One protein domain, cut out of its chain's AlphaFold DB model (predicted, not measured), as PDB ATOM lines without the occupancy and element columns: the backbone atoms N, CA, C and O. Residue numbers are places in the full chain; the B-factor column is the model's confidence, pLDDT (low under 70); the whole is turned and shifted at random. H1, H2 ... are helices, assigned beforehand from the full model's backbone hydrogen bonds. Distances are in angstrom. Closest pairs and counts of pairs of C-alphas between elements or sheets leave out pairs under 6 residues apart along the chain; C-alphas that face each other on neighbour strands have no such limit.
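This is residues 9 to 182 of the 182 residues of the protein "Histone acetyltransferase type B catalytic subunit" of Penaeus vannamei (UniProt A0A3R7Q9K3). The long helix H9 crosses H6, H5 and H2 in a cluster of crossed helices, with H5 in its middle and H1, H3 and H4 completing it. From the end of H6 an arm of H7 and H8 reaches away, and residues 146 to 150 lead back to H9, leaving an open loop. The printed part has 174 residues with nine named helices, H1 to H9 in order, and no named strand; the class is all helix. It is only just loose, close to compact, with a radius of gyration of the C-alphas of 19.2 A and spans of 62 by 45 by 32 A.

Find C-alpha 151 at (63.183, 211.452, 194.741); from there H9, residues 151 to 180, runs 43.1 A to C-alpha 180 at (93.662, 204.819, 224.420). Look back for H5, residues 85 to 99, 21.0 A; H6, 105 to 119, 20.8 A; H2, 40 to 54, 20.5 A; H7, 121 to 136, 23.1 A; and H1, 12 to 25, 19.7 A, beginning at (82.204, 212.648, 235.396). H4 is 71 to 81, H3 62 to 67 and H8 139 to 145.

H5 is the hub, touching H2, H3, H4, H6 and H9; its closest C-alphas to H9 are Ile 94 and Tyr 169, 5.6 A. H5 and H6 form a helical hairpin and only just touch, with 3 pairs of C-alphas within 8 A, closest Leu 97 and Tyr 111, 7.2 A. H9 touches H6 with residues 158 to 162 alone, closest Lys 116 and Tyr 162, 6.5 A. H1 touches H2, closest Ala 14 and Val 49, 6.2 A. H7 and H8 are close but not clearly touching, closest Lys 134 and Tyr 142, 6.1 A. Every O i to N i+4 pair is within hydrogen-bond range except in H3, 1 of 2, and H7, 11 of 12.

The C-alphas of Lys 138 and Ser 182 are farthest apart, 65.0 A. The printed part has no cut, and the link from H1 to H2 is long. Residues 147 to 149 and 180 to 182 have pLDDT under 70.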
ATOM      1  N   ARG A   9      83.463 218.520 231.639       83.69
ATOM      2  CA  ARG A   9      84.706 218.123 230.940       83.69
ATOM      3  C   ARG A   9      85.736 217.356 231.789       83.69
ATOM      4  O   ARG A   9      86.758 216.958 231.253       83.69
ATOM      5  N   LEU A  10      85.423 217.023 233.044       87.69
ATOM      6  CA  LEU A  10      86.247 216.169 233.918       87.69
ATOM      7  C   LEU A  10      85.974 214.659 233.754       87.69
ATOM      8  O   LEU A  10      86.413 213.847 234.560       87.69
ATOM      9  N   GLY A  11      85.180 214.256 232.757       87.44
ATOM     10  CA  GLY A  11      84.819 212.848 232.538       87.44
ATOM     11  C   GLY A  11      83.735 212.290 233.473       87.44
ATOM     12  O   GLY A  11      83.290 211.165 233.261       87.44
ATOM     13  N   LEU A  12      83.228 213.078 234.429       91.12
ATOM     14  CA  LEU A  12      82.204 212.648 235.396       91.12
ATOM     15  C   LEU A  12      80.926 212.113 234.742       91.12
ATOM     16  O   LEU A  12      80.351 211.140 235.216       91.12
ATOM     17  N   GLY A  13      80.501 212.707 233.624       91.06
ATOM     18  CA  GLY A  13      79.347 212.207 232.876       91.06
ATOM     19  C   GLY A  13      79.562 210.786 232.345       91.06
ATOM     20  O   GLY A  13      78.648 209.973 232.380       91.06
ATOM     21  N   ALA A  14      80.775 210.457 231.894       91.69
ATOM     22  CA  ALA A  14      81.073 209.109 231.415       91.69
ATOM     23  C   ALA A  14      81.082 208.114 232.583       91.69
ATOM     24  O   ALA A  14      80.425 207.081 232.509       91.69
ATOM     25  N   GLN A  15      81.736 208.483 233.689       92.12
ATOM     26  CA  GLN A  15      81.788 207.663 234.900       92.12
ATOM     27  C   GLN A  15      80.396 207.391 235.475       92.12
ATOM     28  O   GLN A  15      80.077 206.260 235.824       92.12
ATOM     29  N   MET A  16      79.541 208.411 235.551       93.50
ATOM     30  CA  MET A  16      78.186 208.250 236.065       93.50
ATOM     31  C   MET A  16      77.344 207.340 235.158       93.50
ATOM     32  O   MET A  16      76.575 206.535 235.678       93.50
ATOM     33  N   LEU A  17      77.509 207.404 233.832       92.50
ATOM     34  CA  LEU A  17      76.822 206.486 232.919       92.50
ATOM     35  C   LEU A  17      77.311 205.037 233.092       92.50
ATOM     36  O   LEU A  17      76.489 204.129 233.202       92.50
ATOM     37  N   ASP A  18      78.624 204.829 233.223       91.06
ATOM     38  CA  ASP A  18      79.205 203.515 233.532       91.06
ATOM     39  C   ASP A  18      78.684 202.953 234.867       91.06
ATOM     40  O   ASP A  18      78.359 201.768 234.967       91.06
ATOM     41  N   ILE A  19      78.558 203.792 235.902       92.19
ATOM     42  CA  ILE A  19      77.998 203.395 237.204       92.19
ATOM     43  C   ILE A  19      76.536 202.958 237.056       92.19
ATOM     44  O   ILE A  19      76.159 201.920 237.601       92.19
ATOM     45  N   ILE A  20      75.724 203.703 236.298       91.69
ATOM     46  CA  ILE A  20      74.321 203.351 236.028       91.69
ATOM     47  C   ILE A  20      74.237 201.979 235.342       91.69
ATOM     48  O   ILE A  20      73.458 201.126 235.771       91.69
ATOM     49  N   TYR A  21      75.063 201.735 234.322       91.19
ATOM     50  CA  TYR A  21      75.105 200.443 233.637       91.19
ATOM     51  C   TYR A  21      75.499 199.305 234.575       91.19
ATOM     52  O   TYR A  21      74.805 198.290 234.635       91.19
ATOM     53  N   ASN A  22      76.557 199.485 235.367       91.38
ATOM     54  CA  ASN A  22      77.009 198.474 236.322       91.38
ATOM     55  C   ASN A  22      75.968 198.184 237.411       91.38
ATOM     56  O   ASN A  22      75.828 197.034 237.826       91.38
ATOM     57  N   HIS A  23      75.210 199.196 237.838       92.75
ATOM     58  CA  HIS A  23      74.136 199.029 238.810       92.75
ATOM     59  C   HIS A  23      72.989 198.166 238.260       92.75
ATOM     60  O   HIS A  23      72.524 197.243 238.930       92.75
ATOM     61  N   TYR A  24      72.549 198.423 237.023       92.25
ATOM     62  CA  TYR A  24      71.391 197.738 236.440       92.25
ATOM     63  C   TYR A  24      71.714 196.438 235.700       92.25
ATOM     64  O   TYR A  24      70.812 195.626 235.491       92.25
ATOM     65  N   LYS A  25      72.979 196.194 235.339       89.81
ATOM     66  CA  LYS A  25      73.417 194.981 234.629       89.81
ATOM     67  C   LYS A  25      72.911 193.692 235.287       89.81
ATOM     68  O   LYS A  25      72.388 192.823 234.596       89.81
ATOM     69  N   ASN A  26      73.017 193.590 236.613       89.88
ATOM     70  CA  ASN A  26      72.642 192.385 237.365       89.88
ATOM     71  C   ASN A  26      71.149 192.327 237.734       89.88
ATOM     72  O   ASN A  26      70.695 191.350 238.328       89.88
ATOM     73  N   ASN A  27      70.367 193.355 237.396       92.44
ATOM     74  CA  ASN A  27      68.941 193.371 237.680       92.44
ATOM     75  C   ASN A  27      68.170 192.668 236.553       92.44
ATOM     76  O   ASN A  27      67.995 193.212 235.462       92.44
ATOM     77  N   ALA A  28      67.673 191.461 236.830       90.19
ATOM     78  CA  ALA A  28      66.888 190.674 235.876       90.19
ATOM     79  C   ALA A  28      65.556 191.339 235.475       90.19
ATOM     80  O   ALA A  28      65.011 191.016 234.424       90.19
ATOM     81  N   LYS A  29      65.040 192.283 236.277       94.25
ATOM     82  CA  LYS A  29      63.818 193.040 235.952       94.25
ATOM     83  C   LYS A  29      64.059 194.166 234.943       94.25
ATOM     84  O   LYS A  29      63.093 194.724 234.436       94.25
ATOM     85  N   VAL A  30      65.318 194.515 234.666       93.25
ATOM     86  CA  VAL A  30      65.673 195.563 233.703       93.25
ATOM     87  C   VAL A  30      66.008 194.930 232.357       93.25
ATOM     88  O   VAL A  30      66.965 194.155 232.241       93.25
ATOM     89  N   THR A  31      65.219 195.281 231.343       91.56
ATOM     90  CA  THR A  31      65.373 194.816 229.958       91.56
ATOM     91  C   THR A  31      66.389 195.650 229.189       91.56
ATOM     92  O   THR A  31      67.332 195.102 228.621       91.56
ATOM     93  N   ASP A  32      66.217 196.968 229.190       92.38
ATOM     94  CA  ASP A  32      67.116 197.925 228.563       92.38
ATOM     95  C   ASP A  32      67.075 199.286 229.276       92.38
ATOM     96  O   ASP A  32      66.198 199.570 230.092       92.38
ATOM     97  N   ILE A  33      68.090 200.106 229.007       92.62
ATOM     98  CA  ILE A  33      68.229 201.466 229.521       92.62
ATOM     99  C   ILE A  33      67.987 202.425 228.361       92.62
ATOM    100  O   ILE A  33      68.771 202.525 227.408       92.62
ATOM    101  N   THR A  34      66.881 203.152 228.438       93.38
ATOM    102  CA  THR A  34      66.506 204.201 227.492       93.38
ATOM    103  C   THR A  34      66.748 205.575 228.108       93.38
ATOM    104  O   THR A  34      67.024 205.706 229.299       93.38
ATOM    105  N   VAL A  35      66.740 206.606 227.266       91.25
ATOM    106  CA  VAL A  35      66.878 207.994 227.707       91.25
ATOM    107  C   VAL A  35      65.785 208.793 227.027       91.25
ATOM    108  O   VAL A  35      65.596 208.661 225.820       91.25
ATOM    109  N   GLU A  36      65.063 209.562 227.828       91.12
ATOM    110  CA  GLU A  36      64.025 210.485 227.387       91.12
ATOM    111  C   GLU A  36      64.680 211.720 226.761       91.12
ATOM    112  O   GLU A  36      65.593 212.291 227.362       91.12
ATOM    113  N   ASP A  37      64.265 212.056 225.536       88.50
ATOM    114  CA  ASP A  37      64.688 213.225 224.753       88.50
ATOM    115  C   ASP A  37      66.163 213.630 224.956       88.50
ATOM    116  O   ASP A  37      66.475 214.701 225.490       88.50
ATOM    117  N   PRO A  38      67.116 212.755 224.570       91.88
ATOM    118  CA  PRO A  38      68.525 213.000 224.820       91.88
ATOM    119  C   PRO A  38      69.016 214.207 224.014       91.88
ATOM    120  O   PRO A  38      68.860 214.262 222.799       91.88
ATOM    121  N   SER A  39      69.697 215.141 224.682       92.62
ATOM    122  CA  SER A  39      70.401 216.229 223.995       92.62
ATOM    123  C   SER A  39      71.589 215.701 223.185       92.62
ATOM    124  O   SER A  39      72.197 214.697 223.560       92.62
ATOM    125  N   ASP A  40      72.008 216.418 222.139       90.81
ATOM    126  CA  ASP A  40      73.142 216.013 221.287       90.81
ATOM    127  C   ASP A  40      74.426 215.750 222.083       90.81
ATOM    128  O   ASP A  40      75.176 214.811 221.812       90.81
ATOM    129  N   ASN A  41      74.669 216.554 223.121       90.56
ATOM    130  CA  ASN A  41      75.802 216.363 224.024       90.56
ATOM    131  C   ASN A  41      75.705 215.047 224.800       90.56
ATOM    132  O   ASN A  41      76.716 214.368 224.991       90.56
ATOM    133  N   PHE A  42      74.502 214.677 225.241       92.94
ATOM    134  CA  PHE A  42      74.278 213.400 225.898       92.94
ATOM    135  C   PHE A  42      74.394 212.237 224.907       92.94
ATOM    136  O   PHE A  42      75.024 211.238 225.242       92.94
ATOM    137  N   VAL A  43      73.870 212.370 223.683       94.56
ATOM    138  CA  VAL A  43      74.035 211.359 222.624       94.56
ATOM    139  C   VAL A  43      75.520 211.119 222.348       94.56
ATOM    140  O   VAL A  43      75.965 209.976 222.394       94.56
ATOM    141  N   ARG A  44      76.325 212.181 222.179       93.69
ATOM    142  CA  ARG A  44      77.792 212.080 222.030       93.69
ATOM    143  C   ARG A  44      78.454 211.366 223.207       93.69
ATOM    144  O   ARG A  44      79.343 210.537 223.015       93.69
ATOM    145  N   LEU A  45      78.051 211.698 224.434       93.88
ATOM    146  CA  LEU A  45      78.581 211.065 225.639       93.88
ATOM    147  C   LEU A  45      78.245 209.572 225.689       93.88
ATOM    148  O   LEU A  45      79.134 208.763 225.943       93.88
ATOM    149  N   ARG A  46      76.979 209.228 225.444       95.81
ATOM    150  CA  ARG A  46      76.480 207.858 225.451       95.81
ATOM    151  C   ARG A  46      77.152 207.021 224.371       95.81
ATOM    152  O   ARG A  46      77.672 205.960 224.682       95.81
ATOM    153  N   ASP A  47      77.218 207.525 223.143       96.94
ATOM    154  CA  ASP A  47      77.875 206.840 222.028       96.94
ATOM    155  C   ASP A  47      79.347 206.548 222.324       96.94
ATOM    156  O   ASP A  47      79.830 205.458 222.025       96.94
ATOM    157  N   PHE A  48      80.053 207.491 222.954       95.88
ATOM    158  CA  PHE A  48      81.428 207.289 223.404       95.88
ATOM    159  C   PHE A  48      81.544 206.179 224.454       95.88
ATOM    160  O   PHE A  48      82.374 205.284 224.299       95.88
ATOM    161  N   VAL A  49      80.727 206.223 225.510       95.25
ATOM    162  CA  VAL A  49      80.771 205.226 226.595       95.25
ATOM    163  C   VAL A  49      80.377 203.842 226.080       95.25
ATOM    164  O   VAL A  49      81.099 202.870 226.306       95.25
ATOM    165  N   ASP A  50      79.276 203.754 225.337       96.38
ATOM    166  CA  ASP A  50      78.767 202.499 224.793       96.38
ATOM    167  C   ASP A  50      79.780 201.890 223.812       96.38
ATOM    168  O   ASP A  50      80.096 200.707 223.917       96.38
ATOM    169  N   SER A  51      80.376 202.696 222.923       96.81
ATOM    170  CA  SER A  51      81.418 202.225 221.998       96.81
ATOM    171  C   SER A  51      82.679 201.767 222.730       96.81
ATOM    172  O   SER A  51      83.215 200.705 222.414       96.81
ATOM    173  N   LYS A  52      83.127 202.508 223.754       95.12
ATOM    174  CA  LYS A  52      84.279 202.128 224.588       95.12
ATOM    175  C   LYS A  52      84.063 200.782 225.284       95.12
ATOM    176  O   LYS A  52      84.994 199.987 225.393       95.12
ATOM    177  N   ASN A  53      82.854 200.535 225.780       93.69
ATOM    178  CA  ASN A  53      82.529 199.296 226.476       93.69
ATOM    179  C   ASN A  53      82.314 198.126 225.505       93.69
ATOM    180  O   ASN A  53      82.795 197.027 225.779       93.69
ATOM    181  N   CYS A  54      81.673 198.359 224.355       95.50
ATOM    182  CA  CYS A  54      81.481 197.343 223.320       95.50
ATOM    183  C   CYS A  54      82.791 196.927 222.637       95.50
ATOM    184  O   CYS A  54      82.922 195.765 222.284       95.50
ATOM    185  N   LEU A  55      83.803 197.798 222.531       94.06
ATOM    186  CA  LEU A  55      85.133 197.422 222.014       94.06
ATOM    187  C   LEU A  55      85.789 196.250 222.765       94.06
ATOM    188  O   LEU A  55      86.652 195.574 222.216       94.06
ATOM    189  N   LYS A  56      85.396 196.010 224.022       91.88
ATOM    190  CA  LYS A  56      85.927 194.932 224.871       91.88
ATOM    191  C   LYS A  56      85.172 193.606 224.711       91.88
ATOM    192  O   LYS A  56      85.461 192.658 225.435       91.88
ATOM    193  N   MET A  57      84.151 193.562 223.857       94.19
ATOM    194  CA  MET A  57      83.256 192.419 223.678       94.19
ATOM    195  C   MET A  57      83.641 191.585 222.457       94.19
ATOM    196  O   MET A  57      84.092 192.119 221.442       94.19
ATOM    197  N   ASP A  58      83.388 190.279 222.521       94.69
ATOM    198  CA  ASP A  58      83.783 189.348 221.460       94.69
ATOM    199  C   ASP A  58      82.957 189.551 220.182       94.69
ATOM    200  O   ASP A  58      83.488 189.472 219.072       94.69
ATOM    201  N   SER A  59      81.672 189.904 220.309       94.88
ATOM    202  CA  SER A  59      80.813 190.160 219.142       94.88
ATOM    203  C   SER A  59      81.202 191.420 218.365       94.88
ATOM    204  O   SER A  59      80.745 191.591 217.238       94.88
ATOM    205  N   PHE A  60      82.034 192.297 218.936       95.69
ATOM    206  CA  PHE A  60      82.468 193.560 218.329       95.69
ATOM    207  C   PHE A  60      83.935 193.535 217.878       95.69
ATOM    208  O   PHE A  60      84.511 194.580 217.579       95.69
ATOM    209  N   GLN A  61      84.540 192.349 217.786       94.56
ATOM    210  CA  GLN A  61      85.874 192.196 217.211       94.56
ATOM    211  C   GLN A  61      85.903 192.637 215.735       94.56
ATOM    212  O   GLN A  61      84.899 192.478 215.030       94.56
ATOM    213  N   PRO A  62      87.045 193.128 215.212       93.38
ATOM    214  CA  PRO A  62      87.136 193.641 213.842       93.38
ATOM    215  C   PRO A  62      86.637 192.671 212.762       93.38
ATOM    216  O   PRO A  62      85.980 193.095 211.814       93.38
ATOM    217  N   SER A  63      86.886 191.368 212.928       93.38
ATOM    218  CA  SER A  63      86.401 190.322 212.015       93.38
ATOM    219  C   SER A  63      84.875 190.194 211.996       93.38
ATOM    220  O   SER A  63      84.304 189.905 210.954       93.38
ATOM    221  N   LYS A  64      84.204 190.439 213.126       94.12
ATOM    222  CA  LYS A  64      82.739 190.408 213.242       94.12
ATOM    223  C   LYS A  64      82.089 191.694 212.786       94.12
ATOM    224  O   LYS A  64      81.030 191.659 212.170       94.12
ATOM    225  N   LEU A  65      82.751 192.823 213.015       93.75
ATOM    226  CA  LEU A  65      82.291 194.106 212.505       93.75
ATOM    227  C   LEU A  65      82.218 194.099 210.976       93.75
ATOM    228  O   LEU A  65      81.252 194.629 210.440       93.75
ATOM    229  N   THR A  66      83.172 193.483 210.264       91.38
ATOM    230  CA  THR A  66      83.160 193.450 208.789       91.38
ATOM    231  C   THR A  66      82.040 192.598 208.185       91.38
ATOM    232  O   THR A  66      81.579 192.921 207.085       91.38
ATOM    233  N   GLU A  67      81.572 191.573 208.905       92.56
ATOM    234  CA  GLU A  67      80.475 190.672 208.511       92.56
ATOM    235  C   GLU A  67      79.098 191.368 208.496       92.56
ATOM    236  O   GLU A  67      78.170 190.875 207.855       92.56
ATOM    237  N   GLY A  68      78.959 192.528 209.146       93.56
ATOM    238  CA  GLY A  68      77.690 193.248 209.254       93.56
ATOM    239  C   GLY A  68      77.151 193.303 210.684       93.56
ATOM    240  O   GLY A  68      77.702 192.713 211.611       93.56
ATOM    241  N   PHE A  69      76.028 193.997 210.870       95.62
ATOM    242  CA  PHE A  69      75.323 193.998 212.153       95.62
ATOM    243  C   PHE A  69      74.649 192.643 212.416       95.62
ATOM    244  O   PHE A  69      73.790 192.221 211.639       95.62
ATOM    245  N   THR A  70      74.981 191.993 213.534       95.94
ATOM    246  CA  THR A  70      74.451 190.666 213.901       95.94
ATOM    247  C   THR A  70      73.593 190.704 215.168       95.94
ATOM    248  O   THR A  70      73.741 191.578 216.021       95.94
ATOM    249  N   GLU A  71      72.706 189.715 215.338       95.44
ATOM    250  CA  GLU A  71      71.908 189.593 216.570       95.44
ATOM    251  C   GLU A  71      72.776 189.258 217.793       95.44
ATOM    252  O   GLU A  71      72.425 189.625 218.910       95.44
ATOM    253  N   ALA A  72      73.934 188.619 217.588       95.62
ATOM    254  CA  ALA A  72      74.899 188.345 218.651       95.62
ATOM    255  C   ALA A  72      75.419 189.644 219.291       95.62
ATOM    256  O   ALA A  72      75.419 189.754 220.515       95.62
ATOM    257  N   MET A  73      75.737 190.662 218.476       97.00
ATOM    258  CA  MET A  73      76.107 191.996 218.967       97.00
ATOM    259  C   MET A  73      74.994 192.611 219.822       97.00
ATOM    260  O   MET A  73      75.261 193.139 220.900       97.00
ATOM    261  N   ALA A  74      73.742 192.528 219.355       96.62
ATOM    262  CA  ALA A  74      72.591 193.059 220.082       96.62
ATOM    263  C   ALA A  74      72.380 192.341 221.419       96.62
ATOM    264  O   ALA A  74      72.203 193.000 222.441       96.62
ATOM    265  N   LYS A  75      72.449 191.008 221.416       95.75
ATOM    266  CA  LYS A  75      72.263 190.177 222.604       95.75
ATOM    267  C   LYS A  75      73.366 190.404 223.635       95.75
ATOM    268  O   LYS A  75      73.060 190.667 224.793       95.75
ATOM    269  N   GLU A  76      74.633 190.376 223.224       95.56
ATOM    270  CA  GLU A  76      75.758 190.567 224.145       95.56
ATOM    271  C   GLU A  76      75.734 191.967 224.780       95.56
ATOM    272  O   GLU A  76      75.887 192.103 225.998       95.56
ATOM    273  N   ALA A  77      75.477 193.009 223.985       95.62
ATOM    274  CA  ALA A  77      75.371 194.374 224.491       95.62
ATOM    275  C   ALA A  77      74.127 194.584 225.375       95.62
ATOM    276  O   ALA A  77      74.188 195.319 226.365       95.62
ATOM    277  N   GLN A  78      73.007 193.920 225.077       95.00
ATOM    278  CA  GLN A  78      71.829 193.928 225.944       95.00
ATOM    279  C   GLN A  78      72.123 193.240 227.283       95.00
ATOM    280  O   GLN A  78      71.822 193.789 228.337       95.00
ATOM    281  N   GLU A  79      72.748 192.066 227.280       91.62
ATOM    282  CA  GLU A  79      73.044 191.316 228.504       91.62
ATOM    283  C   GLU A  79      74.079 192.030 229.383       91.62
ATOM    284  O   GLU A  79      73.904 192.132 230.599       91.62
ATOM    285  N   LYS A  80      75.150 192.557 228.775       91.06
ATOM    286  CA  LYS A  80      76.273 193.150 229.513       91.06
ATOM    287  C   LYS A  80      76.062 194.615 229.886       91.06
ATOM    288  O   LYS A  80      76.605 195.032 230.906       91.06
ATOM    289  N   LEU A  81      75.323 195.381 229.083       93.00
ATOM    290  CA  LEU A  81      75.182 196.837 229.233       93.00
ATOM    291  C   LEU A  81      73.725 197.325 229.209       93.00
ATOM    292  O   LEU A  81      73.491 198.521 229.358       93.00
ATOM    293  N   LYS A  82      72.739 196.433 229.025       94.62
ATOM    294  CA  LYS A  82      71.313 196.788 228.911       94.62
ATOM    295  C   LYS A  82      71.047 197.784 227.775       94.62
ATOM    296  O   LYS A  82      70.159 198.626 227.868       94.62
ATOM    297  N   LEU A  83      71.817 197.706 226.688       95.62
ATOM    298  CA  LEU A  83      71.597 198.558 225.520       95.62
ATOM    299  C   LEU A  83      70.431 198.037 224.680       95.62
ATOM    300  O   LEU A  83      70.319 196.842 224.415       95.62
ATOM    301  N   ASN A  84      69.586 198.954 224.210       94.50
ATOM    302  CA  ASN A  84      68.544 198.616 223.247       94.50
ATOM    303  C   ASN A  84      69.135 198.414 221.839       94.50
ATOM    304  O   ASN A  84      70.189 198.956 221.495       94.50
ATOM    305  N   LYS A  85      68.411 197.699 220.975       94.94
ATOM    306  CA  LYS A  85      68.875 197.349 219.621       94.94
ATOM    307  C   LYS A  85      69.238 198.559 218.748       94.94
ATOM    308  O   LYS A  85      70.166 198.467 217.948       94.94
ATOM    309  N   LYS A  86      68.537 199.692 218.899       94.12
ATOM    310  CA  LYS A  86      68.837 200.925 218.146       94.12
ATOM    311  C   LYS A  86      70.197 201.497 218.552       94.12
ATOM    312  O   LYS A  86      70.988 201.846 217.681       94.12
ATOM    313  N   GLN A  87      70.480 201.526 219.853       96.25
ATOM    314  CA  GLN A  87      71.757 201.987 220.387       96.25
ATOM    315  C   GLN A  87      72.896 201.048 219.983       96.25
ATOM    316  O   GLN A  87      73.925 201.512 219.505       96.25
ATOM    317  N   VAL A  88      72.692 199.728 220.062       97.25
ATOM    318  CA  VAL A  88      73.692 198.739 219.611       97.25
ATOM    319  C   VAL A  88      73.989 198.898 218.119       97.25
ATOM    320  O   VAL A  88      75.152 198.875 217.723       97.25
ATOM    321  N   ARG A  89      72.969 199.118 217.279       96.88
ATOM    322  CA  ARG A  89      73.170 199.368 215.844       96.88
ATOM    323  C   ARG A  89      74.025 200.611 215.591       96.88
ATOM    324  O   ARG A  89      74.887 200.585 214.720       96.88
ATOM    325  N   ARG A  90      73.797 201.678 216.357       96.62
ATOM    326  CA  ARG A  90      74.566 202.923 216.273       96.62
ATOM    327  C   ARG A  90      76.025 202.719 216.695       96.62
ATOM    328  O   ARG A  90      76.928 203.116 215.968       96.62
ATOM    329  N   VAL A  91      76.254 202.013 217.803       97.44
ATOM    330  CA  VAL A  91      77.599 201.623 218.268       97.44
ATOM    331  C   VAL A  91      78.317 200.758 217.235       97.44
ATOM    332  O   VAL A  91      79.480 201.005 216.930       97.44
ATOM    333  N   TYR A  92      77.627 199.778 216.648       97.75
ATOM    334  CA  TYR A  92      78.176 198.960 215.568       97.75
ATOM    335  C   TYR A  92      78.679 199.823 214.405       97.75
ATOM    336  O   TYR A  92      79.778 199.586 213.922       97.75
ATOM    337  N   GLU A  93      77.929 200.839 213.975       97.44
ATOM    338  CA  GLU A  93      78.359 201.706 212.873       97.44
ATOM    339  C   GLU A  93      79.572 202.564 213.235       97.44
ATOM    340  O   GLU A  93      80.479 202.692 212.417       97.44
ATOM    341  N   ILE A  94      79.631 203.087 214.466       97.56
ATOM    342  CA  ILE A  94      80.801 203.819 214.976       97.56
ATOM    343  C   ILE A  94      82.040 202.918 214.936       97.56
ATOM    344  O   ILE A  94      83.078 203.297 214.395       97.56
ATOM    345  N   LEU A  95      81.930 201.699 215.468       96.75
ATOM    346  CA  LEU A  95      83.041 200.747 215.498       96.75
ATOM    347  C   LEU A  95      83.378 200.201 214.105       96.75
ATOM    348  O   LEU A  95      84.544 199.960 213.797       96.75
ATOM    349  N   ARG A  96      82.391 200.068 213.217       96.31
ATOM    350  CA  ARG A  96      82.613 199.715 211.814       96.31
ATOM    351  C   ARG A  96      83.385 200.815 211.092       96.31
ATOM    352  O   ARG A  96      84.313 200.495 210.351       96.31
ATOM    353  N   LEU A  97      83.054 202.086 211.326       95.75
ATOM    354  CA  LEU A  97      83.813 203.222 210.803       95.75
ATOM    355  C   LEU A  97      85.242 203.234 211.357       95.75
ATOM    356  O   LEU A  97      86.174 203.467 210.594       95.75
ATOM    357  N   HIS A  98      85.423 202.914 212.644       94.31
ATOM    358  CA  HIS A  98      86.739 202.845 213.286       94.31
ATOM    359  C   HIS A  98      87.713 201.914 212.556       94.31
ATOM    360  O   HIS A  98      88.872 202.271 212.358       94.31
ATOM    361  N   ILE A  99      87.239 200.738 212.134       93.31
ATOM    362  CA  ILE A  99      88.062 199.743 211.429       93.31
ATOM    363  C   ILE A  99      88.081 199.934 209.904       93.31
ATOM    364  O   ILE A  99      88.793 199.221 209.196       93.31
ATOM    365  N   THR A 100      87.271 200.851 209.371       91.88
ATOM    366  CA  THR A 100      87.182 201.089 207.929       91.88
ATOM    367  C   THR A 100      88.344 201.968 207.488       91.88
ATOM    368  O   THR A 100      88.471 203.119 207.902       91.88
ATOM    369  N   ASN A 101      89.181 201.448 206.589       87.81
ATOM    370  CA  ASN A 101      90.212 202.256 205.950       87.81
ATOM    371  C   ASN A 101      89.560 203.302 205.033       87.81
ATOM    372  O   ASN A 101      89.075 202.978 203.951       87.81
ATOM    373  N   ARG A 102      89.580 204.566 205.462       86.00
ATOM    374  CA  ARG A 102      88.994 205.698 204.725       86.00
ATOM    375  C   ARG A 102      89.774 206.065 203.458       86.00
ATOM    376  O   ARG A 102      89.224 206.727 202.585       86.00
ATOM    377  N   SER A 103      91.031 205.635 203.337       86.62
ATOM    378  CA  SER A 103      91.823 205.802 202.114       86.62
ATOM    379  C   SER A 103      91.440 204.787 201.033       86.62
ATOM    380  O   SER A 103      91.665 205.042 199.850       86.62
ATOM    381  N   ASP A 104      90.834 203.657 201.418       91.94
ATOM    382  CA  ASP A 104      90.274 202.688 200.479       91.94
ATOM    383  C   ASP A 104      88.842 203.083 200.088       91.94
ATOM    384  O   ASP A 104      87.886 202.945 200.860       91.94
ATOM    385  N   LYS A 105      88.695 203.550 198.844       91.06
ATOM    386  CA  LYS A 105      87.417 204.003 198.286       91.06
ATOM    387  C   LYS A 105      86.346 202.911 198.300       91.06
ATOM    388  O   LYS A 105      85.182 203.233 198.530       91.06
ATOM    389  N   GLU A 106      86.705 201.647 198.077       91.50
ATOM    390  CA  GLU A 106      85.732 200.549 198.018       91.50
ATOM    391  C   GLU A 106      85.256 200.143 199.416       91.50
ATOM    392  O   GLU A 106      84.054 199.981 199.649       91.50
ATOM    393  N   SER A 107      86.170 200.027 200.385       89.62
ATOM    394  CA  SER A 107      85.802 199.773 201.782       89.62
ATOM    395  C   SER A 107      84.907 200.880 202.345       89.62
ATOM    396  O   SER A 107      83.822 200.598 202.864       89.62
ATOM    397  N   TYR A 108      85.294 202.143 202.142       92.62
ATOM    398  CA  TYR A 108      84.505 203.285 202.591       92.62
ATOM    399  C   TYR A 108      83.139 203.372 201.894       92.62
ATOM    400  O   TYR A 108      82.117 203.604 202.546       92.62
ATOM    401  N   ARG A 109      83.076 203.104 200.582       93.25
ATOM    402  CA  ARG A 109      81.810 203.047 199.836       93.25
ATOM    403  C   ARG A 109      80.862 201.991 200.403       93.25
ATOM    404  O   ARG A 109      79.675 202.282 200.554       93.25
ATOM    405  N   ARG A 110      81.357 200.788 200.719       92.88
ATOM    406  CA  ARG A 110      80.537 199.713 201.308       92.88
ATOM    407  C   ARG A 110      79.950 200.128 202.655       92.88
ATOM    408  O   ARG A 110      78.744 199.988 202.842       92.88
ATOM    409  N   TYR A 111      80.771 200.702 203.535       94.88
ATOM    410  CA  TYR A 111      80.314 201.258 204.810       94.88
ATOM    411  C   TYR A 111      79.232 202.334 204.611       94.88
ATOM    412  O   TYR A 111      78.136 202.231 205.165       94.88
ATOM    413  N   ARG A 112      79.493 203.331 203.755       94.56
ATOM    414  CA  ARG A 112      78.553 204.429 203.489       94.56
ATOM    415  C   ARG A 112      77.210 203.923 202.968       94.56
ATOM    416  O   ARG A 112      76.161 204.381 203.418       94.56
ATOM    417  N   LEU A 113      77.221 202.962 202.042       94.06
ATOM    418  CA  LEU A 113      75.995 202.358 201.519       94.06
ATOM    419  C   LEU A 113      75.210 201.613 202.602       94.06
ATOM    420  O   LEU A 113      73.988 201.735 202.642       94.06
ATOM    421  N   GLU A 114      75.878 200.889 203.500       94.25
ATOM    422  CA  GLU A 114      75.217 200.193 204.609       94.25
ATOM    423  C   GLU A 114      74.467 201.169 205.533       94.25
ATOM    424  O   GLU A 114      73.287 200.960 205.839       94.25
ATOM    425  N   VAL A 115      75.115 202.271 205.922       95.50
ATOM    426  CA  VAL A 115      74.516 203.300 206.787       95.50
ATOM    427  C   VAL A 115      73.368 204.020 206.075       95.50
ATOM    428  O   VAL A 115      72.283 204.172 206.649       95.50
ATOM    429  N   LYS A 116      73.555 204.411 204.805       94.38
ATOM    430  CA  LYS A 116      72.502 205.058 204.003       94.38
ATOM    431  C   LYS A 116      71.302 204.142 203.783       94.38
ATOM    432  O   LYS A 116      70.172 204.607 203.894       94.38
ATOM    433  N   ASN A 117      71.516 202.849 203.539       93.62
ATOM    434  CA  ASN A 117      70.430 201.878 203.408       93.62
ATOM    435  C   ASN A 117      69.596 201.793 204.689       93.62
ATOM    436  O   ASN A 117      68.371 201.753 204.608       93.62
ATOM    437  N   ARG A 118      70.236 201.832 205.865       93.88
ATOM    438  CA  ARG A 118      69.523 201.893 207.147       93.88
ATOM    439  C   ARG A 118      68.742 203.202 207.309       93.88
ATOM    440  O   ARG A 118      67.582 203.145 207.698       93.88
ATOM    441  N   LEU A 119      69.339 204.362 207.013       92.75
ATOM    442  CA  LEU A 119      68.622 205.652 207.049       92.75
ATOM    443  C   LEU A 119      67.403 205.645 206.112       92.75
ATOM    444  O   LEU A 119      66.339 206.149 206.457       92.75
ATOM    445  N   ASN A 120      67.534 204.985 204.962       92.06
ATOM    446  CA  ASN A 120      66.482 204.885 203.962       92.06
ATOM    447  C   ASN A 120      65.301 203.981 204.366       92.06
ATOM    448  O   ASN A 120      64.258 204.020 203.719       92.06
ATOM    449  N   VAL A 121      65.422 203.181 205.434       90.81
ATOM    450  CA  VAL A 121      64.328 202.312 205.910       90.81
ATOM    451  C   VAL A 121      63.074 203.123 206.247       90.81
ATOM    452  O   VAL A 121      61.967 202.654 205.988       90.81
ATOM    453  N   GLN A 122      63.231 204.340 206.778       85.38
ATOM    454  CA  GLN A 122      62.103 205.217 207.094       85.38
ATOM    455  C   GLN A 122      61.341 205.630 205.824       85.38
ATOM    456  O   GLN A 122      60.131 205.426 205.756       85.38
ATOM    457  N   TYR A 123      62.046 206.076 204.780       86.88
ATOM    458  CA  TYR A 123      61.427 206.424 203.495       86.88
ATOM    459  C   TYR A 123      60.782 205.215 202.805       86.88
ATOM    460  O   TYR A 123      59.701 205.329 202.240       86.88
ATOM    461  N   GLN A 124      61.394 204.029 202.891       87.00
ATOM    462  CA  GLN A 124      60.787 202.802 202.357       87.00
ATOM    463  C   GLN A 124      59.488 202.434 203.080       87.00
ATOM    464  O   GLN A 124      58.570 201.887 202.467       87.00
ATOM    465  N   LYS A 125      59.414 202.687 204.389       87.81
ATOM    466  CA  LYS A 125      58.193 202.473 205.164       87.81
ATOM    467  C   LYS A 125      57.113 203.472 204.751       87.81
ATOM    468  O   LYS A 125      55.992 203.048 204.496       87.81
ATOM    469  N   GLU A 126      57.473 204.747 204.618       85.50
ATOM    470  CA  GLU A 126      56.580 205.800 204.122       85.50
ATOM    471  C   GLU A 126      56.024 205.458 202.737       85.50
ATOM    472  O   GLU A 126      54.815 205.521 202.541       85.50
ATOM    473  N   ASP A 127      56.861 204.988 201.809       85.56
ATOM    474  CA  ASP A 127      56.415 204.573 200.474       85.56
ATOM    475  C   ASP A 127      55.387 203.433 200.533       85.56
ATOM    476  O   ASP A 127      54.348 203.492 199.876       85.56
ATOM    477  N   ARG A 128      55.626 202.416 201.370       87.31
ATOM    478  CA  ARG A 128      54.680 201.301 201.555       87.31
ATOM    479  C   ARG A 128      53.370 201.749 202.192       87.31
ATOM    480  O   ARG A 128      52.312 201.219 201.853       87.31
ATOM    481  N   ASP A 129      53.431 202.670 203.145       86.81
ATOM    482  CA  ASP A 129      52.242 203.189 203.812       86.81
ATOM    483  C   ASP A 129      51.428 204.069 202.845       86.81
ATOM    484  O   ASP A 129      50.206 203.918 202.765       86.81
ATOM    485  N   MET A 130      52.094 204.856 201.993       84.06
ATOM    486  CA  MET A 130      51.461 205.603 200.899       84.06
ATOM    487  C   MET A 130      50.818 204.687 199.849       84.06
ATOM    488  O   MET A 130      49.689 204.936 199.422       84.06
ATOM    489  N   GLU A 131      51.467 203.584 199.466       86.69
ATOM    490  CA  GLU A 131      50.878 202.592 198.552       86.69
ATOM    491  C   GLU A 131      49.603 201.948 199.112       86.69
ATOM    492  O   GLU A 131      48.671 201.658 198.357       86.69
ATOM    493  N   LYS A 132      49.538 201.721 200.430       87.56
ATOM    494  CA  LYS A 132      48.325 201.215 201.091       87.56
ATOM    495  C   LYS A 132      47.229 202.272 201.116       87.56
ATOM    496  O   LYS A 132      46.094 201.952 200.774       87.56
ATOM    497  N   LEU A 133      47.562 203.515 201.464       85.81
ATOM    498  CA  LEU A 133      46.610 204.628 201.475       85.81
ATOM    499  C   LEU A 133      45.993 204.857 200.092       85.81
ATOM    500  O   LEU A 133      44.781 205.026 199.999       85.81
ATOM    501  N   LYS A 134      46.782 204.731 199.014       85.25
ATOM    502  CA  LYS A 134      46.293 204.810 197.625       85.25
ATOM    503  C   LYS A 134      45.181 203.803 197.310       85.25
ATOM    504  O   LYS A 134      44.346 204.068 196.453       85.25
ATOM    505  N   LYS A 135      45.185 202.634 197.959       87.31
ATOM    506  CA  LYS A 135      44.174 201.583 197.747       87.31
ATOM    507  C   LYS A 135      42.889 201.814 198.544       87.31
ATOM    508  O   LYS A 135      41.884 201.192 198.224       87.31
ATOM    509  N   ILE A 136      42.942 202.638 199.591       88.44
ATOM    510  CA  ILE A 136      41.853 202.806 200.564       88.44
ATOM    511  C   ILE A 136      41.143 204.152 200.369       88.44
ATOM    512  O   ILE A 136      39.922 204.219 200.478       88.44
ATOM    513  N   LEU A 137      41.900 205.215 200.092       84.88
ATOM    514  CA  LEU A 137      41.383 206.576 199.977       84.88
ATOM    515  C   LEU A 137      40.804 206.862 198.594       84.88
ATOM    516  O   LEU A 137      41.255 206.324 197.578       84.88
ATOM    517  N   LYS A 138      39.842 207.789 198.546       87.12
ATOM    518  CA  LYS A 138      39.393 208.366 197.277       87.12
ATOM    519  C   LYS A 138      40.532 209.183 196.645       87.12
ATOM    520  O   LYS A 138      41.384 209.695 197.369       87.12
ATOM    521  N   PRO A 139      40.546 209.370 195.312       81.69
ATOM    522  CA  PRO A 139      41.613 210.106 194.630       81.69
ATOM    523  C   PRO A 139      41.865 211.516 195.189       81.69
ATOM    524  O   PRO A 139      43.015 211.925 195.307       81.69
ATOM    525  N   GLU A 140      40.803 212.228 195.572       81.44
ATOM    526  CA  GLU A 140      40.865 213.582 196.146       81.44
ATOM    527  C   GLU A 140      41.506 213.589 197.543       81.44
ATOM    528  O   GLU A 140      42.398 214.388 197.825       81.44
ATOM    529  N   GLU A 141      41.111 212.646 198.402       79.56
ATOM    530  CA  GLU A 141      41.666 212.476 199.751       79.56
ATOM    531  C   GLU A 141      43.133 212.026 199.693       79.56
ATOM    532  O   GLU A 141      43.973 212.525 200.440       79.56
ATOM    533  N   TYR A 142      43.464 211.134 198.754       78.50
ATOM    534  CA  TYR A 142      44.831 210.681 198.522       78.50
ATOM    535  C   TYR A 142      45.744 211.833 198.086       78.50
ATOM    536  O   TYR A 142      46.833 211.993 198.638       78.50
ATOM    537  N   GLN A 143      45.294 212.670 197.142       77.06
ATOM    538  CA  GLN A 143      46.041 213.854 196.710       77.06
ATOM    539  C   GLN A 143      46.263 214.847 197.857       77.06
ATOM    540  O   GLN A 143      47.373 215.357 197.991       77.06
ATOM    541  N   ALA A 144      45.263 215.061 198.718       76.62
ATOM    542  CA  ALA A 144      45.394 215.925 199.892       76.62
ATOM    543  C   ALA A 144      46.394 215.382 200.934       76.62
ATOM    544  O   ALA A 144      47.069 216.162 201.603       76.62
ATOM    545  N   THR A 145      46.532 214.055 201.058       72.94
ATOM    546  CA  THR A 145      47.529 213.418 201.943       72.94
ATOM    547  C   THR A 145      48.937 213.332 201.351       72.94
ATOM    548  O   THR A 145      49.893 213.045 202.071       72.94
ATOM    549  N   MET A 146      49.096 213.559 200.045       70.25
ATOM    550  CA  MET A 146      50.358 213.333 199.350       70.25
ATOM    551  C   MET A 146      51.351 214.463 199.649       70.25
ATOM    552  O   MET A 146      51.314 215.531 199.041       70.25
ATOM    553  N   THR A 147      52.292 214.226 200.563       65.88
ATOM    554  CA  THR A 147      53.462 215.100 200.710       65.88
ATOM    555  C   THR A 147      54.413 214.800 199.550       65.88
ATOM    556  O   THR A 147      55.043 213.743 199.507       65.88
ATOM    557  N   ILE A 148      54.485 215.688 198.556       60.91
ATOM    558  CA  ILE A 148      55.364 215.502 197.393       60.91
ATOM    559  C   ILE A 148      56.802 215.808 197.823       60.91
ATOM    560  O   ILE A 148      57.294 216.917 197.638       60.91
ATOM    561  N   THR A 149      57.490 214.834 198.412       66.56
ATOM    562  CA  THR A 149      58.954 214.877 198.493       66.56
ATOM    563  C   THR A 149      59.504 214.203 197.246       66.56
ATOM    564  O   THR A 149      59.295 213.005 197.040       66.56
ATOM    565  N   SER A 150      60.188 214.964 196.390       78.00
ATOM    566  CA  SER A 150      60.765 214.404 195.169       78.00
ATOM    567  C   SER A 150      61.848 213.372 195.506       78.00
ATOM    568  O   SER A 150      62.477 213.406 196.568       78.00
ATOM    569  N   LYS A 151      62.101 212.438 194.584       81.75
ATOM    570  CA  LYS A 151      63.183 211.452 194.741       81.75
ATOM    571  C   LYS A 151      64.541 212.133 194.958       81.75
ATOM    572  O   LYS A 151      65.351 211.640 195.735       81.75
ATOM    573  N   GLU A 152      64.767 213.266 194.299       85.38
ATOM    574  CA  GLU A 152      65.978 214.081 194.435       85.38
ATOM    575  C   GLU A 152      66.097 214.681 195.839       85.38
ATOM    576  O   GLU A 152      67.122 214.486 196.487       85.38
ATOM    577  N   GLN A 153      65.024 215.284 196.365       86.31
ATOM    578  CA  GLN A 153      64.989 215.820 197.733       86.31
ATOM    579  C   GLN A 153      65.242 214.733 198.786       86.31
ATOM    580  O   GLN A 153      65.935 214.969 199.775       86.31
ATOM    581  N   ARG A 154      64.721 213.516 198.577       86.44
ATOM    582  CA  ARG A 154      65.007 212.377 199.465       86.44
ATOM    583  C   ARG A 154      66.478 211.973 199.421       86.44
ATOM    584  O   ARG A 154      67.069 211.724 200.467       86.44
ATOM    585  N   LEU A 155      67.072 211.902 198.228       88.69
ATOM    586  CA  LEU A 155      68.490 211.567 198.071       88.69
ATOM    587  C   LEU A 155      69.396 212.618 198.721       88.69
ATOM    588  O   LEU A 155      70.356 212.243 199.393       88.69
ATOM    589  N   GLU A 156      69.066 213.898 198.563       91.94
ATOM    590  CA  GLU A 156      69.765 215.013 199.204       91.94
ATOM    591  C   GLU A 156      69.618 214.967 200.732       91.94
ATOM    592  O   GLU A 156      70.609 215.070 201.455       91.94
ATOM    593  N   SER A 157      68.409 214.708 201.241       91.38
ATOM    594  CA  SER A 157      68.168 214.559 202.680       91.38
ATOM    595  C   SER A 157      68.944 213.382 203.277       91.38
ATOM    596  O   SER A 157      69.573 213.530 204.323       91.38
ATOM    597  N   LEU A 158      68.962 212.230 202.598       92.50
ATOM    598  CA  LEU A 158      69.753 211.066 203.012       92.50
ATOM    599  C   LEU A 158      71.251 211.356 203.026       92.50
ATOM    600  O   LEU A 158      71.967 210.828 203.875       92.50
ATOM    601  N   GLU A 159      71.733 212.143 202.067       94.06
ATOM    602  CA  GLU A 159      73.131 212.552 202.022       94.06
ATOM    603  C   GLU A 159      73.483 213.458 203.197       94.06
ATOM    604  O   GLU A 159      74.450 213.187 203.905       94.06
ATOM    605  N   ARG A 160      72.656 214.471 203.460       95.50
ATOM    606  CA  ARG A 160      72.831 215.369 204.602       95.50
ATOM    607  C   ARG A 160      72.814 214.611 205.929       95.50
ATOM    608  O   ARG A 160      73.747 214.739 206.708       95.50
ATOM    609  N   GLN A 161      71.815 213.751 206.139       94.62
ATOM    610  CA  GLN A 161      71.717 212.916 207.342       94.62
ATOM    611  C   GLN A 161      72.934 212.004 207.520       94.62
ATOM    612  O   GLN A 161      73.367 211.775 208.646       94.62
ATOM    613  N   TYR A 162      73.473 211.454 206.428       95.88
ATOM    614  CA  TYR A 162      74.688 210.650 206.492       95.88
ATOM    615  C   TYR A 162      75.901 211.496 206.893       95.88
ATOM    616  O   TYR A 162      76.648 211.067 207.766       95.88
ATOM    617  N   ASN A 163      76.075 212.681 206.305       96.44
ATOM    618  CA  ASN A 163      77.206 213.562 206.601       96.44
ATOM    619  C   ASN A 163      77.187 214.034 208.062       96.44
ATOM    620  O   ASN A 163      78.190 213.882 208.754       96.44
ATOM    621  N   ASP A 164      76.034 214.502 208.550       95.62
ATOM    622  CA  ASP A 164      75.858 214.933 209.945       95.62
ATOM    623  C   ASP A 164      76.155 213.772 210.920       95.62
ATOM    624  O   ASP A 164      76.779 213.933 211.973       95.62
ATOM    625  N   LEU A 165      75.726 212.559 210.557       95.88
ATOM    626  CA  LEU A 165      75.961 211.357 211.346       95.88
ATOM    627  C   LEU A 165      77.432 210.928 211.344       95.88
ATOM    628  O   LEU A 165      77.956 210.530 212.384       95.88
ATOM    629  N   GLU A 166      78.086 210.977 210.185       95.69
ATOM    630  CA  GLU A 166      79.500 210.651 210.050       95.69
ATOM    631  C   GLU A 166      80.363 211.629 210.848       95.69
ATOM    632  O   GLU A 166      81.233 211.183 211.590       95.69
ATOM    633  N   GLU A 167      80.091 212.933 210.764       96.38
ATOM    634  CA  GLU A 167      80.773 213.954 211.565       96.38
ATOM    635  C   GLU A 167      80.639 213.658 213.066       96.38
ATOM    636  O   GLU A 167      81.634 213.621 213.798       96.38
ATOM    637  N   HIS A 168      79.426 213.330 213.525       96.31
ATOM    638  CA  HIS A 168      79.208 212.914 214.910       96.31
ATOM    639  C   HIS A 168      80.035 211.678 215.279       96.31
ATOM    640  O   HIS A 168      80.650 211.642 216.348       96.31
ATOM    641  N   TYR A 169      80.053 210.648 214.429       96.69
ATOM    642  CA  TYR A 169      80.824 209.432 214.686       96.69
ATOM    643  C   TYR A 169      82.327 209.712 214.734       96.69
ATOM    644  O   TYR A 169      83.003 209.187 215.618       96.69
ATOM    645  N   LEU A 170      82.848 210.567 213.854       95.50
ATOM    646  CA  LEU A 170      84.256 210.958 213.858       95.50
ATOM    647  C   LEU A 170      84.652 211.615 215.184       95.50
ATOM    648  O   LEU A 170      85.654 211.211 215.767       95.50
ATOM    649  N   HIS A 171      83.825 212.504 215.736       95.06
ATOM    650  CA  HIS A 171      84.078 213.076 217.063       95.06
ATOM    651  C   HIS A 171      84.088 212.034 218.189       95.06
ATOM    652  O   HIS A 171      84.875 212.131 219.138       95.06
ATOM    653  N   VAL A 172      83.226 211.016 218.108       95.62
ATOM    654  CA  VAL A 172      83.252 209.899 219.064       95.62
ATOM    655  C   VAL A 172      84.567 209.119 218.940       95.62
ATOM    656  O   VAL A 172      85.181 208.799 219.960       95.62
ATOM    657  N   LEU A 173      85.027 208.854 217.714       95.12
ATOM    658  CA  LEU A 173      86.279 208.142 217.443       95.12
ATOM    659  C   LEU A 173      87.520 208.931 217.875       95.12
ATOM    660  O   LEU A 173      88.421 208.346 218.472       95.12
ATOM    661  N   GLU A 174      87.555 210.244 217.644       94.44
ATOM    662  CA  GLU A 174      88.619 211.139 218.127       94.44
ATOM    663  C   GLU A 174      88.768 211.032 219.647       94.44
ATOM    664  O   GLU A 174      89.868 210.854 220.178       94.44
ATOM    665  N   ARG A 175      87.639 211.056 220.362       92.31
ATOM    666  CA  ARG A 175      87.622 210.919 221.818       92.31
ATOM    667  C   ARG A 175      88.053 209.524 222.286       92.31
ATOM    668  O   ARG A 175      88.735 209.412 223.307       92.31
ATOM    669  N   LEU A 176      87.671 208.462 221.570       92.31
ATOM    670  CA  LEU A 176      88.133 207.095 221.850       92.31
ATOM    671  C   LEU A 176      89.650 206.971 221.670       92.31
ATOM    672  O   LEU A 176      90.318 206.443 222.557       92.31
ATOM    673  N   ALA A 177      90.197 207.518 220.582       90.75
ATOM    674  CA  ALA A 177      91.632 207.515 220.316       90.75
ATOM    675  C   ALA A 177      92.419 208.256 221.409       90.75
ATOM    676  O   ALA A 177      93.407 207.726 221.914       90.75
ATOM    677  N   ALA A 178      91.933 209.421 221.850       87.62
ATOM    678  CA  ALA A 178      92.551 210.189 222.933       87.62
ATOM    679  C   ALA A 178      92.587 209.439 224.280       87.62
ATOM    680  O   ALA A 178      93.484 209.672 225.080       87.62
ATOM    681  N   THR A 179      91.633 208.534 224.529       78.94
ATOM    682  CA  THR A 179      91.556 207.754 225.781       78.94
ATOM    683  C   THR A 179      92.436 206.499 225.754       78.94
ATOM    684  O   THR A 179      92.789 205.982 226.805       78.94
ATOM    685  N   ASN A 180      92.771 205.978 224.569       61.88
ATOM    686  CA  ASN A 180      93.662 204.819 224.420       61.88
ATOM    687  C   ASN A 180      95.154 205.209 224.399       61.88
ATOM    688  O   ASN A 180      96.011 204.334 224.460       61.88
ATOM    689  N   LEU A 181      95.458 206.507 224.284       46.56
ATOM    690  CA  LEU A 181      96.813 207.079 224.345       46.56
ATOM    691  C   LEU A 181      97.244 207.461 225.778       46.56
ATOM    692  O   LEU A 181      98.330 208.010 225.959       46.56
ATOM    693  N   SER A 182      96.403 207.182 226.778       36.16
ATOM    694  CA  SER A 182      96.607 207.448 228.211       36.16
ATOM    695  C   SER A 182      96.506 206.168 229.021       36.16
ATOM    696  O   SER A 182      97.319 206.000 229.952       36.16
TER     697      SER A 182